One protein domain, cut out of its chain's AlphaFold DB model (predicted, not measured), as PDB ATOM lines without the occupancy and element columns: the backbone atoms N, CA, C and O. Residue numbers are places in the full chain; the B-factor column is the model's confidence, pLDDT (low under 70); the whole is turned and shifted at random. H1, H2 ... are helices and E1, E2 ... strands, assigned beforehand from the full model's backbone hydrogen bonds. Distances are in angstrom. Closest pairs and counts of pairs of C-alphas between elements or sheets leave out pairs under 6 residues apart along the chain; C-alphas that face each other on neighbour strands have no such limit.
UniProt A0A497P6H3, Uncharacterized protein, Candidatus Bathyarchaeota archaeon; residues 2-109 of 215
ATOM      1  N   ALA A   2     242.216 145.847 139.974       64.38
ATOM      2  CA  ALA A   2     242.634 145.066 141.152       64.38
ATOM      3  C   ALA A   2     242.152 145.652 142.498       64.38
ATOM      4  O   ALA A   2     241.662 144.914 143.346       64.38
ATOM      5  N   PHE A   3     242.208 146.978 142.661       57.59
ATOM      6  CA  PHE A   3     241.799 147.668 143.893       57.59
ATOM      7  C   PHE A   3     240.305 147.488 144.218       57.59
ATOM      8  O   PHE A   3     239.946 147.139 145.337       57.59
ATOM      9  N   GLU A   4     239.441 147.608 143.207       68.19
ATOM     10  CA  GLU A   4     237.998 147.323 143.297       68.19
ATOM     11  C   GLU A   4     237.712 145.882 143.755       68.19
ATOM     12  O   GLU A   4     236.881 145.648 144.633       68.19
ATOM     13  N   LYS A   5     238.454 144.899 143.223       71.31
ATOM     14  CA  LYS A   5     238.333 143.494 143.649       71.31
ATOM     15  C   LYS A   5     238.765 143.286 145.103       71.31
ATOM     16  O   LYS A   5     238.100 142.544 145.822       71.31
ATOM     17  N   VAL A   6     239.845 143.933 145.542       67.50
ATOM     18  CA  VAL A   6     240.328 143.855 146.934       67.50
ATOM     19  C   VAL A   6     239.325 144.496 147.893       67.50
ATOM     20  O   VAL A   6     238.983 143.890 148.906       67.50
ATOM     21  N   LYS A   7     238.775 145.661 147.535       65.56
ATOM     22  CA  LYS A   7     237.763 146.374 148.326       65.56
ATOM     23  C   LYS A   7     236.487 145.541 148.493       65.56
ATOM     24  O   LYS A   7     236.008 145.373 149.610       65.56
ATOM     25  N   LYS A   8     235.999 144.920 147.410       71.25
ATOM     26  CA  LYS A   8     234.854 143.991 147.459       71.25
ATOM     27  C   LYS A   8     235.133 142.753 148.315       71.25
ATOM     28  O   LYS A   8     234.252 142.311 149.048       71.25
ATOM     29  N   LYS A   9     236.349 142.197 148.249       70.25
ATOM     30  CA  LYS A   9     236.738 141.031 149.056       70.25
ATOM     31  C   LYS A   9     236.802 141.375 150.549       70.25
ATOM     32  O   LYS A   9     236.254 140.625 151.347       70.25
ATOM     33  N   LEU A  10     237.387 142.520 150.907       62.91
ATOM     34  CA  LEU A  10     237.432 143.023 152.286       62.91
ATOM     35  C   LEU A  10     236.033 143.301 152.841       62.91
ATOM     36  O   LEU A  10     235.722 142.837 153.932       62.91
ATOM     37  N   ALA A  11     235.169 143.969 152.072       65.31
ATOM     38  CA  ALA A  11     233.787 144.230 152.478       65.31
ATOM     39  C   ALA A  11     233.009 142.930 152.749       65.31
ATOM     40  O   ALA A  11     232.285 142.835 153.735       65.31
ATOM     41  N   LYS A  12     233.204 141.897 151.915       69.69
ATOM     42  CA  LYS A  12     232.562 140.588 152.097       69.69
ATOM     43  C   LYS A  12     233.067 139.852 153.342       69.69
ATOM     44  O   LYS A  12     232.262 139.278 154.068       69.69
ATOM     45  N   THR A  13     234.376 139.874 153.603       62.88
ATOM     46  CA  THR A  13     234.956 139.270 154.815       62.88
ATOM     47  C   THR A  13     234.510 140.011 156.073       62.88
ATOM     48  O   THR A  13     234.143 139.374 157.052       62.88
ATOM     49  N   MET A  14     234.484 141.344 156.033       55.31
ATOM     50  CA  MET A  14     234.035 142.166 157.155       55.31
ATOM     51  C   MET A  14     232.556 141.927 157.451       55.31
ATOM     52  O   MET A  14     232.210 141.705 158.600       55.31
ATOM     53  N   LYS A  15     231.703 141.848 156.422       60.03
ATOM     54  CA  LYS A  15     230.290 141.478 156.575       60.03
ATOM     55  C   LYS A  15     230.113 140.113 157.252       60.03
ATOM     56  O   LYS A  15     229.314 140.009 158.168       60.03
ATOM     57  N   LYS A  16     230.903 139.105 156.862       63.53
ATOM     58  CA  LYS A  16     230.859 137.769 157.483       63.53
ATOM     59  C   LYS A  16     231.255 137.797 158.962       63.53
ATOM     60  O   LYS A  16     230.605 137.155 159.771       63.53
ATOM     61  N   ILE A  17     232.305 138.548 159.304       57.56
ATOM     62  CA  ILE A  17     232.741 138.737 160.697       57.56
ATOM     63  C   ILE A  17     231.635 139.432 161.490       57.56
ATOM     64  O   ILE A  17     231.255 138.967 162.553       57.56
ATOM     65  N   LEU A  18     231.078 140.520 160.957       57.56
ATOM     66  CA  LEU A  18     230.001 141.257 161.609       57.56
ATOM     67  C   LEU A  18     228.785 140.346 161.858       57.56
ATOM     68  O   LEU A  18     228.315 140.280 162.986       57.56
ATOM     69  N   GLU A  19     228.368 139.547 160.873       64.50
ATOM     70  CA  GLU A  19     227.295 138.550 161.026       64.50
ATOM     71  C   GLU A  19     227.623 137.469 162.076       64.50
ATOM     72  O   GLU A  19     226.759 137.124 162.877       64.50
ATOM     73  N   GLU A  20     228.866 136.973 162.137       62.38
ATOM     74  CA  GLU A  20     229.315 135.999 163.153       62.38
ATOM     75  C   GLU A  20     229.300 136.569 164.585       62.38
ATOM     76  O   GLU A  20     229.105 135.819 165.541       62.38
ATOM     77  N   TYR A  21     229.467 137.885 164.741       63.81
ATOM     78  CA  TYR A  21     229.425 138.583 166.031       63.81
ATOM     79  C   TYR A  21     228.079 139.280 166.307       63.81
ATOM     80  O   TYR A  21     228.001 140.091 167.233       63.81
ATOM     81  N   ASN A  22     227.025 138.982 165.531       74.62
ATOM     82  CA  ASN A  22     225.707 139.634 165.611       74.62
ATOM     83  C   ASN A  22     225.765 141.171 165.496       74.62
ATOM     84  O   ASN A  22     224.969 141.893 166.096       74.62
ATOM     85  N   ILE A  23     226.725 141.682 164.733       78.19
ATOM     86  CA  ILE A  23     226.879 143.096 164.419       78.19
ATOM     87  C   ILE A  23     226.257 143.349 163.043       78.19
ATOM     88  O   ILE A  23     226.619 142.722 162.052       78.19
ATOM     89  N   LEU A  24     225.323 144.288 162.970       79.62
ATOM     90  CA  LEU A  24     224.637 144.690 161.750       79.62
ATOM     91  C   LEU A  24     224.918 146.157 161.452       79.62
ATOM     92  O   LEU A  24     225.024 146.988 162.350       79.62
ATOM     93  N   TYR A  25     225.047 146.464 160.167       82.31
ATOM     94  CA  TYR A  25     225.186 147.827 159.676       82.31
ATOM     95  C   TYR A  25     223.889 148.249 158.986       82.31
ATOM     96  O   TYR A  25     223.361 147.493 158.165       82.31
ATOM     97  N   TYR A  26     223.423 149.457 159.290       84.12
ATOM     98  CA  TYR A  26     222.271 150.084 158.659       84.12
ATOM     99  C   TYR A  26     222.661 151.458 158.114       84.12
ATOM    100  O   TYR A  26     223.290 152.261 158.807       84.12
ATOM    101  N   ASP A  27     222.263 151.736 156.872       85.25
ATOM    102  CA  ASP A  27     222.444 153.064 156.279       85.25
ATOM    103  C   ASP A  27     221.616 154.112 157.028       85.25
ATOM    104  O   ASP A  27     222.127 155.193 157.321       85.25
ATOM    105  N   GLU A  28     220.389 153.760 157.414       89.69
ATOM    106  CA  GLU A  28     219.524 154.539 158.298       89.69
ATOM    107  C   GLU A  28     218.842 153.598 159.299       89.69
ATOM    108  O   GLU A  28     218.395 152.510 158.930       89.69
ATOM    109  N   ALA A  29     218.773 154.002 160.565       90.56
ATOM    110  CA  ALA A  29     217.972 153.336 161.586       90.56
ATOM    111  C   ALA A  29     217.448 154.355 162.592       90.56
ATOM    112  O   ALA A  29     218.086 155.375 162.848       90.56
ATOM    113  N   ILE A  30     216.311 154.043 163.198       89.94
ATOM    114  CA  ILE A  30     215.759 154.796 164.315       89.94
ATOM    115  C   ILE A  30     216.187 154.090 165.595       89.94
ATOM    116  O   ILE A  30     215.808 152.940 165.824       89.94
ATOM    117  N   LEU A  31     216.974 154.768 166.423       88.31
ATOM    118  CA  LEU A  31     217.333 154.277 167.749       88.31
ATOM    119  C   LEU A  31     216.356 154.846 168.776       88.31
ATOM    120  O   LEU A  31     216.151 156.057 168.845       88.31
ATOM    121  N   VAL A  32     215.735 153.954 169.544       85.19
ATOM    122  CA  VAL A  32     214.817 154.293 170.631       85.19
ATOM    123  C   VAL A  32     215.512 154.006 171.943       85.19
ATOM    124  O   VAL A  32     215.888 152.863 172.211       85.19
ATOM    125  N   MET A  33     215.654 155.030 172.769       77.88
ATOM    126  CA  MET A  33     216.388 154.929 174.022       77.88
ATOM    127  C   MET A  33     215.609 155.543 175.176       77.88
ATOM    128  O   MET A  33     214.817 156.467 174.996       77.88
ATOM    129  N   PHE A  34     215.824 154.988 176.365       64.12
ATOM    130  CA  PHE A  34     215.303 155.553 177.600       64.12
ATOM    131  C   PHE A  34     216.258 156.651 178.069       64.12
ATOM    132  O   PHE A  34     217.433 156.373 178.311       64.12
ATOM    133  N   ASP A  35     215.757 157.877 178.199       61.09
ATOM    134  CA  ASP A  35     216.506 158.997 178.766       61.09
ATOM    135  C   ASP A  35     215.691 159.621 179.910       61.09
ATOM    136  O   ASP A  35     214.737 160.348 179.641       61.09
ATOM    137  N   PRO A  36     216.049 159.364 181.184       52.53
ATOM    138  CA  PRO A  36     215.306 159.875 182.336       52.53
ATOM    139  C   PRO A  36     215.378 161.402 182.494       52.53
ATOM    140  O   PRO A  36     214.732 161.944 183.390       52.53
ATOM    141  N   TYR A  37     216.177 162.088 181.674       52.38
ATOM    142  CA  TYR A  37     216.353 163.541 181.693       52.38
ATOM    143  C   TYR A  37     215.896 164.210 180.389       52.38
ATOM    144  O   TYR A  37     216.152 165.397 180.183       52.38
ATOM    145  N   SER A  38     215.201 163.460 179.530       52.84
ATOM    146  CA  SER A  38     214.657 163.951 178.269       52.84
ATOM    147  C   SER A  38     213.713 165.137 178.473       52.84
ATOM    148  O   SER A  38     212.840 165.124 179.342       52.84
ATOM    149  N   ILE A  39     213.844 166.148 177.614       52.78
ATOM    150  CA  ILE A  39     212.928 167.298 177.530       52.78
ATOM    151  C   ILE A  39     211.768 167.071 176.535       52.78
ATOM    152  O   ILE A  39     211.031 168.006 176.226       52.78
ATOM    153  N   SER A  40     211.624 165.848 176.009       54.97
ATOM    154  CA  SER A  40     210.575 165.442 175.059       54.97
ATOM    155  C   SER A  40     209.174 165.390 175.691       54.97
ATOM    156  O   SER A  40     209.024 165.190 176.893       54.97
ATOM    157  N   GLU A  41     208.135 165.492 174.853       51.88
ATOM    158  CA  GLU A  41     206.723 165.322 175.239       51.88
ATOM    159  C   GLU A  41     206.392 163.904 175.758       51.88
ATOM    160  O   GLU A  41     205.420 163.738 176.494       51.88
ATOM    161  N   ASP A  42     207.197 162.891 175.404       53.12
ATOM    162  CA  ASP A  42     207.144 161.517 175.941       53.12
ATOM    163  C   ASP A  42     208.455 161.260 176.726       53.12
ATOM    164  O   ASP A  42     209.437 160.777 176.154       53.12
ATOM    165  N   PRO A  43     208.535 161.671 178.010       54.59
ATOM    166  CA  PRO A  43     209.798 161.840 178.740       54.59
ATOM    167  C   PRO A  43     210.543 160.527 179.001       54.59
ATOM    168  O   PRO A  43     211.739 160.545 179.260       54.59
ATOM    169  N   ASP A  44     209.866 159.384 178.892       57.56
ATOM    170  CA  ASP A  44     210.470 158.078 179.140       57.56
ATOM    171  C   ASP A  44     211.201 157.516 177.907       57.56
ATOM    172  O   ASP A  44     211.959 156.553 178.035       57.56
ATOM    173  N   LYS A  45     210.984 158.047 176.693       64.25
ATOM    174  CA  LYS A  45     211.620 157.517 175.470       64.25
ATOM    175  C   LYS A  45     211.943 158.602 174.449       64.25
ATOM    176  O   LYS A  45     211.067 159.338 174.006       64.25
ATOM    177  N   THR A  46     213.185 158.614 173.979       77.00
ATOM    178  CA  THR A  46     213.638 159.473 172.877       77.00
ATOM    179  C   THR A  46     213.859 158.662 171.603       77.00
ATOM    180  O   THR A  46     214.190 157.473 171.652       77.00
ATOM    181  N   TYR A  47     213.628 159.304 170.454       84.69
ATOM    182  CA  TYR A  47     213.746 158.704 169.125       84.69
ATOM    183  C   TYR A  47     214.799 159.469 168.324       84.69
ATOM    184  O   TYR A  47     214.723 160.689 168.191       84.69
ATOM    185  N   TRP A  48     215.760 158.739 167.765       86.75
ATOM    186  CA  TRP A  48     216.883 159.317 167.034       86.75
ATOM    187  C   TRP A  48     216.996 158.711 165.649       86.75
ATOM    188  O   TRP A  48     217.230 157.507 165.515       86.75
ATOM    189  N   LEU A  49     216.902 159.541 164.615       89.69
ATOM    190  CA  LEU A  49     217.236 159.124 163.261       89.69
ATOM    191  C   LEU A  49     218.758 159.095 163.115       89.69
ATOM    192  O   LEU A  49     219.421 160.128 163.132       89.69
ATOM    193  N   CYS A  50     219.314 157.899 162.965       88.25
ATOM    194  CA  CYS A  50     220.750 157.672 162.879       88.25
ATOM    195  C   CYS A  50     221.143 157.215 161.473       88.25
ATOM    196  O   CYS A  50     220.529 156.301 160.921       88.25
ATOM    197  N   LYS A  51     222.210 157.797 160.914       87.25
ATOM    198  CA  LYS A  51     222.784 157.409 159.617       87.25
ATOM    199  C   LYS A  51     224.143 156.734 159.774       87.25
ATOM    200  O   LYS A  51     224.963 157.151 160.599       87.25
ATOM    201  N   ASN A  52     224.412 155.747 158.920       83.19
ATOM    202  CA  ASN A  52     225.612 154.903 158.937       83.19
ATOM    203  C   ASN A  52     225.836 154.251 160.310       83.19
ATOM    204  O   ASN A  52     226.914 154.375 160.905       83.19
ATOM    205  N   VAL A  53     224.799 153.608 160.845       83.69
ATOM    206  CA  VAL A  53     224.829 153.034 162.189       83.69
ATOM    207  C   VAL A  53     225.308 151.589 162.164       83.69
ATOM    208  O   VAL A  53     224.970 150.801 161.282       83.69
ATOM    209  N   THR A  54     226.122 151.230 163.147       82.94
ATOM    210  CA  THR A  54     226.540 149.854 163.411       82.94
ATOM    211  C   THR A  54     225.997 149.440 164.766       82.94
ATOM    212  O   THR A  54     226.233 150.123 165.760       82.94
ATOM    213  N   VAL A  55     225.273 148.330 164.800       82.56
ATOM    214  CA  VAL A  55     224.520 147.859 165.960       82.56
ATOM    215  C   VAL A  55     224.929 146.430 166.277       82.56
ATOM    216  O   VAL A  55     225.025 145.614 165.368       82.56
ATOM    217  N   ARG A  56     225.156 146.107 167.548       80.88
ATOM    218  CA  ARG A  56     225.425 144.747 168.020       80.88
ATOM    219  C   ARG A  56     224.230 144.207 168.793       80.88
ATOM    220  O   ARG A  56     223.759 144.857 169.724       80.88
ATOM    221  N   PHE A  57     223.793 143.004 168.435       74.94
ATOM    222  CA  PHE A  57     222.740 142.263 169.119       74.94
ATOM    223  C   PHE A  57     223.354 141.192 170.018       74.94
ATOM    224  O   PHE A  57     224.115 140.333 169.568       74.94
ATOM    225  N   TYR A  58     223.011 141.225 171.296       74.25
ATOM    226  CA  TYR A  58     223.427 140.215 172.255       74.25
ATOM    227  C   TYR A  58     222.371 139.101 172.368       74.25
ATOM    228  O   TYR A  58     221.183 139.346 172.149       74.25
ATOM    229  N   PRO A  59     222.774 137.861 172.714       66.75
ATOM    230  CA  PRO A  59     221.844 136.733 172.845       66.75
ATOM    231  C   PRO A  59     220.760 136.910 173.917       66.75
ATOM    232  O   PRO A  59     219.747 136.219 173.882       66.75
ATOM    233  N   ASP A  60     220.976 137.811 174.873       65.06
ATOM    234  CA  ASP A  60     220.036 138.175 175.939       65.06
ATOM    235  C   ASP A  60     218.989 139.217 175.493       65.06
ATOM    236  O   ASP A  60     218.150 139.629 176.292       65.06
ATOM    237  N   GLY A  61     219.015 139.630 174.220       61.44
ATOM    238  CA  GLY A  61     218.112 140.631 173.657       61.44
ATOM    239  C   GLY A  61     218.587 142.072 173.839       61.44
ATOM    240  O   GLY A  61     217.896 142.988 173.392       61.44
ATOM    241  N   ASN A  62     219.758 142.296 174.445       68.69
ATOM    242  CA  ASN A  62     220.338 143.629 174.551       68.69
ATOM    243  C   ASN A  62     220.908 144.094 173.209       68.69
ATOM    244  O   ASN A  62     221.504 143.324 172.452       68.69
ATOM    245  N   VAL A  63     220.749 145.386 172.930       75.44
ATOM    246  CA  VAL A  63     221.196 146.002 171.681       75.44
ATOM    247  C   VAL A  63     222.037 147.235 171.987       75.44
ATOM    248  O   VAL A  63     221.606 148.112 172.739       75.44
ATOM    249  N   ILE A  64     223.234 147.291 171.401       78.69
ATOM    250  CA  ILE A  64     224.192 148.392 171.573       78.69
ATOM    251  C   ILE A  64     224.496 149.015 170.212       78.69
ATOM    252  O   ILE A  64     224.844 148.303 169.268       78.69
ATOM    253  N   ALA A  65     224.408 150.343 170.106       79.81
ATOM    254  CA  ALA A  65     224.916 151.064 168.942       79.81
ATOM    255  C   ALA A  65     226.427 151.296 169.102       79.81
ATOM    256  O   ALA A  65     226.869 152.125 169.889       79.81
ATOM    257  N   GLU A  66     227.227 150.540 168.355       77.50
ATOM    258  CA  GLU A  66     228.696 150.564 168.402       77.50
ATOM    259  C   GLU A  66     229.274 151.818 167.743       77.50
ATOM    260  O   GLU A  66     230.321 152.332 168.136       77.50
ATOM    261  N   LYS A  67     228.615 152.281 166.680       79.44
ATOM    262  CA  LYS A  67     229.044 153.453 165.929       79.44
ATOM    263  C   LYS A  67     227.855 154.122 165.280       79.44
ATOM    264  O   LYS A  67     227.056 153.456 164.630       79.44
ATOM    265  N   ILE A  68     227.804 155.442 165.394       81.44
ATOM    266  CA  ILE A  68     226.795 156.289 164.770       81.44
ATOM    267  C   ILE A  68     227.547 157.353 163.975       81.44
ATOM    268  O   ILE A  68     228.481 157.967 164.490       81.44
ATOM    269  N   GLY A  69     227.218 157.505 162.692       76.88
ATOM    270  CA  GLY A  69     227.853 158.513 161.844       76.88
ATOM    271  C   GLY A  69     227.255 159.896 162.077       76.88
ATOM    272  O   GLY A  69     227.982 160.846 162.353       76.88
ATOM    273  N   VAL A  70     225.932 159.986 161.948       81.94
ATOM    274  CA  VAL A  70     225.135 161.201 162.163       81.94
ATOM    275  C   VAL A  70     223.867 160.803 162.906       81.94
ATOM    276  O   VAL A  70     223.309 159.748 162.607       81.94
ATOM    277  N   SER A  71     223.419 161.637 163.837       83.81
ATOM    278  CA  SER A  71     222.159 161.475 164.561       83.81
ATOM    279  C   SER A  71     221.377 162.781 164.552       83.81
ATOM    280  O   SER A  71     221.971 163.854 164.610       83.81
ATOM    281  N   GLU A  72     220.058 162.670 164.490       83.56
ATOM    282  CA  GLU A  72     219.118 163.782 164.580       83.56
ATOM    283  C   GLU A  72     217.952 163.360 165.471       83.56
ATOM    284  O   GLU A  72     217.416 162.254 165.314       83.56
ATOM    285  N   TYR A  73     217.577 164.218 166.418       83.25
ATOM    286  CA  TYR A  73     216.383 164.007 167.221       83.25
ATOM    287  C   TYR A  73     215.122 164.103 166.352       83.25
ATOM    288  O   TYR A  73     214.965 165.032 165.560       83.25
ATOM    289  N   ILE A  74     214.198 163.159 166.525       84.50
ATOM    290  CA  ILE A  74     212.903 163.155 165.836       84.50
ATOM    291  C   ILE A  74     211.764 162.894 166.819       84.50
ATOM    292  O   ILE A  74     211.937 162.265 167.863       84.50
ATOM    293  N   THR A  75     210.559 163.344 166.475       85.81
ATOM    294  CA  THR A  75     209.378 163.035 167.288       85.81
ATOM    295  C   THR A  75     208.950 161.581 167.101       85.81
ATOM    296  O   THR A  75     209.203 160.954 166.069       85.81
ATOM    297  N   LYS A  76     208.221 161.041 168.084       85.88
ATOM    298  CA  LYS A  76     207.624 159.701 168.002       85.88
ATOM    299  C   LYS A  76     206.770 159.511 166.747       85.88
ATOM    300  O   LYS A  76     206.884 158.493 166.076       85.88
ATOM    301  N   GLN A  77     205.960 160.514 166.399       87.75
ATOM    302  CA  GLN A  77     205.109 160.460 165.210       87.75
ATOM    303  C   GLN A  77     205.949 160.347 163.928       87.75
ATOM    304  O   GLN A  77     205.648 159.526 163.068       87.75
ATOM    305  N   GLN A  78     207.036 161.117 163.821       88.44
ATOM    306  CA  GLN A  78     207.966 161.015 162.693       88.44
ATOM    307  C   GLN A  78     208.644 159.641 162.641       88.44
ATOM    308  O   GLN A  78     208.753 159.057 161.566       88.44
ATOM    309  N   ALA A  79     209.063 159.101 163.789       88.56
ATOM    310  CA  ALA A  79     209.665 157.773 163.875       88.56
ATOM    311  C   ALA A  79     208.709 156.668 163.397       88.56
ATOM    312  O   ALA A  79     209.104 155.801 162.617       88.56
ATOM    313  N   GLU A  80     207.447 156.715 163.821       89.44
ATOM    314  CA  GLU A  80     206.412 155.762 163.412       89.44
ATOM    315  C   GLU A  80     206.129 155.843 161.903       89.44
ATOM    316  O   GLU A  80     206.059 154.805 161.238       89.44
ATOM    317  N   THR A  81     206.043 157.051 161.338       91.31
ATOM    318  CA  THR A  81     205.889 157.263 159.888       91.31
ATOM    319  C   THR A  81     207.083 156.707 159.114       91.31
ATOM    320  O   THR A  81     206.910 155.904 158.202       91.31
ATOM    321  N   LEU A  82     208.311 157.060 159.501       90.94
ATOM    322  CA  LEU A  82     209.529 156.587 158.834       90.94
ATOM    323  C   LEU A  82     209.680 155.060 158.910       90.94
ATOM    324  O   LEU A  82     210.101 154.421 157.943       90.94
ATOM    325  N   HIS A  83     209.304 154.456 160.036       91.69
ATOM    326  CA  HIS A  83     209.331 153.007 160.192       91.69
ATOM    327  C   HIS A  83     208.284 152.311 159.312       91.69
ATOM    328  O   HIS A  83     208.610 151.370 158.589       91.69
ATOM    329  N   SER A  84     207.036 152.778 159.358       89.31
ATOM    330  CA  SER A  84     205.909 152.127 158.679       89.31
ATOM    331  C   SER A  84     205.884 152.367 157.168       89.31
ATOM    332  O   SER A  84     205.559 151.447 156.417       89.31
ATOM    333  N   GLU A  85     206.253 153.564 156.707       89.75
ATOM    334  CA  GLU A  85     206.154 153.952 155.294       89.75
ATOM    335  C   GLU A  85     207.458 153.734 154.522       89.75
ATOM    336  O   GLU A  85     207.426 153.332 153.358       89.75
ATOM    337  N   MET A  86     208.612 153.977 155.154       85.75
ATOM    338  CA  MET A  86     209.928 153.871 154.504       85.75
ATOM    339  C   MET A  86     210.699 152.606 154.897       85.75
ATOM    340  O   MET A  86     211.759 152.336 154.333       85.75
ATOM    341  N   GLY A  87     210.178 151.813 155.839       86.19
ATOM    342  CA  GLY A  87     210.810 150.574 156.290       86.19
ATOM    343  C   GLY A  87     212.112 150.794 157.062       86.19
ATOM    344  O   GLY A  87     212.916 149.865 157.168       86.19
ATOM    345  N   ILE A  88     212.346 152.003 157.589       89.44
ATOM    346  CA  ILE A  88     213.541 152.291 158.387       89.44
ATOM    347  C   ILE A  88     213.454 151.476 159.686       89.44
ATOM    348  O   ILE A  88     212.440 151.547 160.386       89.44
ATOM    349  N   PRO A  89     214.470 150.671 160.031       86.81
ATOM    350  CA  PRO A  89     214.415 149.808 161.202       86.81
ATOM    351  C   PRO A  89     214.337 150.634 162.485       86.81
ATOM    352  O   PRO A  89     215.130 151.552 162.686       86.81
ATOM    353  N   LEU A  90     213.398 150.270 163.359       87.94
ATOM    354  CA  LEU A  90     213.220 150.859 164.681       87.94
ATOM    355  C   LEU A  90     213.803 149.907 165.728       87.94
ATOM    356  O   LEU A  90     213.356 148.766 165.865       87.94
ATOM    357  N   ILE A  91     214.845 150.356 166.423       86.62
ATOM    358  CA  ILE A  91     215.703 149.525 167.268       86.62
ATOM    359  C   ILE A  91     215.702 150.089 168.686       86.62
ATOM    360  O   ILE A  91     216.105 151.228 168.909       86.62
ATOM    361  N   TYR A  92     215.292 149.274 169.655       82.19
ATOM    362  CA  TYR A  92     215.338 149.636 171.070       82.19
ATOM    363  C   TYR A  92     216.733 149.381 171.635       82.19
ATOM    364  O   TYR A  92     217.206 148.246 171.632       82.19
ATOM    365  N   THR A  93     217.377 150.425 172.147       74.94
ATOM    366  CA  THR A  93     218.716 150.361 172.740       74.94
ATOM    367  C   THR A  93     218.661 150.803 174.196       74.94
ATOM    368  O   THR A  93     218.044 151.818 174.510       74.94
ATOM    369  N   GLN A  94     219.315 150.063 175.095       60.25
ATOM    370  CA  GLN A  94     219.328 150.407 176.524       60.25
ATOM    371  C   GLN A  94     220.347 151.501 176.867       60.25
ATOM    372  O   GLN A  94     220.128 152.250 177.812       60.25
ATOM    373  N   TYR A  95     221.440 151.607 176.101       56.03
ATOM    374  CA  TYR A  95     222.517 152.568 176.344       56.03
ATOM    375  C   TYR A  95     223.164 152.995 175.027       56.03
ATOM    376  O   TYR A  95     223.808 152.184 174.360       56.03
ATOM    377  N   THR A  96     223.022 154.267 174.665       57.59
ATOM    378  CA  THR A  96     223.785 154.892 173.579       57.59
ATOM    379  C   THR A  96     224.105 156.321 173.984       57.59
ATOM    380  O   THR A  96     223.199 157.040 174.384       57.59
ATOM    381  N   ASP A  97     225.359 156.749 173.877       56.31
ATOM    382  CA  ASP A  97     225.756 158.141 174.137       56.31
ATOM    383  C   ASP A  97     225.336 159.032 172.948       56.31
ATOM    384  O   ASP A  97     226.167 159.497 172.165       56.31
ATOM    385  N   LEU A  98     224.025 159.184 172.758       60.62
ATOM    386  CA  LEU A  98     223.409 160.027 171.741       60.62
ATOM    387  C   LEU A  98     222.943 161.326 172.382       60.62
ATOM    388  O   LEU A  98     222.180 161.314 173.343       60.62
ATOM    389  N   TYR A  99     223.418 162.438 171.833       59.69
ATOM    390  CA  TYR A  99     223.138 163.779 172.325       59.69
ATOM    391  C   TYR A  99     222.911 164.702 171.132       59.69
ATOM    392  O   TYR A  99     223.587 164.551 170.109       59.69
ATOM    393  N   ASP A 100     221.992 165.658 171.257       51.72
ATOM    394  CA  ASP A 100     221.558 166.505 170.138       51.72
ATOM    395  C   ASP A 100     222.633 167.540 169.793       51.72
ATOM    396  O   ASP A 100     222.852 167.924 168.643       51.72
ATOM    397  N   THR A 101     223.389 167.960 170.807       54.25
ATOM    398  CA  THR A 101     224.499 168.895 170.645       54.25
ATOM    399  C   THR A 101     225.757 168.409 171.347       54.25
ATOM    400  O   THR A 101     225.720 167.655 172.315       54.25
ATOM    401  N   LYS A 102     226.914 168.915 170.907       50.50
ATOM    402  CA  LYS A 102     228.175 168.722 171.636       50.50
ATOM    403  C   LYS A 102     228.083 169.241 173.078       50.50
ATOM    404  O   LYS A 102     228.698 168.663 173.959       50.50
ATOM    405  N   LEU A 103     227.317 170.310 173.313       54.41
ATOM    406  CA  LEU A 103     227.112 170.862 174.650       54.41
ATOM    407  C   LEU A 103     226.308 169.900 175.529       54.41
ATOM    408  O   LEU A 103     226.709 169.654 176.656       54.41
ATOM    409  N   GLU A 104     225.229 169.313 175.011       55.19
ATOM    410  CA  GLU A 104     224.500 168.245 175.704       55.19
ATOM    411  C   GLU A 104     225.376 167.020 175.917       55.19
ATOM    412  O   GLU A 104     225.375 166.465 177.009       55.19
ATOM    413  N   ALA A 105     226.187 166.646 174.926       57.44
ATOM    414  CA  ALA A 105     227.167 165.587 175.086       57.44
ATOM    415  C   ALA A 105     228.168 165.914 176.190       57.44
ATOM    416  O   ALA A 105     228.529 165.028 176.939       57.44
ATOM    417  N   ASP A 106     228.611 167.159 176.328       55.22
ATOM    418  CA  ASP A 106     229.572 167.570 177.353       55.22
ATOM    419  C   ASP A 106     228.917 167.781 178.739       55.22
ATOM    420  O   ASP A 106     229.598 167.629 179.750       55.22
ATOM    421  N   LEU A 107     227.611 168.073 178.802       55.72
ATOM    422  CA  LEU A 107     226.820 168.205 180.038       55.72
ATOM    423  C   LEU A 107     226.316 166.853 180.574       55.72
ATOM    424  O   LEU A 107     226.278 166.654 181.787       55.72
ATOM    425  N   ASN A 108     225.928 165.943 179.676       52.47
ATOM    426  CA  ASN A 108     225.397 164.610 179.980       52.47
ATOM    427  C   ASN A 108     226.426 163.495 179.814       52.47
ATOM    428  O   ASN A 108     226.190 162.381 180.295       52.47
ATOM    429  N   ARG A 109     227.599 163.772 179.218       50.88
ATOM    430  CA  ARG A 109     228.809 163.061 179.619       50.88
ATOM    431  C   ARG A 109     228.808 163.200 181.118       50.88
ATOM    432  O   ARG A 109     229.015 164.290 181.652       50.88
TER     433      ARG A 109
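What this domain is: This is residues 2 to 109 of the 215 residues of an uncharacterized protein of Candidatus Bathyarchaeota archaeon (UniProt A0A497P6H3). A small, strongly twisted sheet of five strands makes the core; its two long strands E1 and E2 bend sharply, and the sheet folds back on itself like an incomplete barrel, with E3 and E5 near each other. H2 packs over E1 and E2, residues 2 to 14 of H1 stick out as a free arm, and the short H3 lies off the sheet. The 108 printed residues hold three named helices and five named strands, in the order H1 E1 E2 E3 E4 H2 E5 H3, and the class is mixed, helices and strands. The branched sheet is mixed too: E1 and E5 are parallel, the other neighbour pairs antiparallel. The whole is only just loose, close to compact, with a radius of gyration of the C-alphas of 15.7 A, and elongated, spanning 52 by 34 by 30 A.

Where its parts are: Find C-alpha 23 at (226.879, 143.096, 164.419), where E1, residues 23 to 33, begins its 18.5 A. E2, residues 46 to 57, spans 19.8 A. Beside it look for E3, residues 63 to 67, 12.3 A, and E4, residues 70 to 74, 12.9 A; E5 is residues 90 to 93, 9.8 A. H2, residues 76 to 86, spans 14.9 A. H1, residues 2 to 20, starts with C-alpha 2 at (242.634, 145.066, 141.152) and spans 27.3 A. H3, residues 102 to 108, spans 9.7 A and ends with C-alpha 108 at (225.397, 164.610, 179.980).

How they stand to each other: Start at the hairpin E1 and E2, with N 26 and O 53 at 2.9 A; E1 bends by 113 degrees at residue 27, E2 by 112 degrees at residue 51. E1, E2 and E3 are a meander, each strand the antiparallel neighbour of the one before. On the other side of E2 from E1 you meet E3, with N 54 and O 67 at 2.8 A, and E4, with N 49 and O 72 at 2.8 A. On the other side of E1 from E2 is E5, with N 91 and O 30 at 2.8 A. The closest C-alphas of E3 and E5, Val 63 and Thr 93, are 5.1 A apart. H2 is on the sheet at a height of 9.5 A, over E1 and only just over E2, on which 3 of its C-alphas fall; it runs along the strands, at 9 degrees to E1 on the local plane. Its closest C-alpha pair with E2 is Lys 76 and Tyr 47, 6.3 A. H1 only grazes the sheet, with residues 15 to 19. H3 is not on the sheet. In H1, H2 and H3 every O i to N i+4 pair is within hydrogen-bond range.

The domain as a whole: The C-alphas farthest apart, of Ala 2 and Glu 41, are 53.5 A apart. The printed part has no cut. The link from E1 to E2, residues 34 to 45, is long. The mean pLDDT of the printed part is 72.3; look for values under 70 in 49 residues, among them 10 to 21, 34 to 45 and 94 to 109.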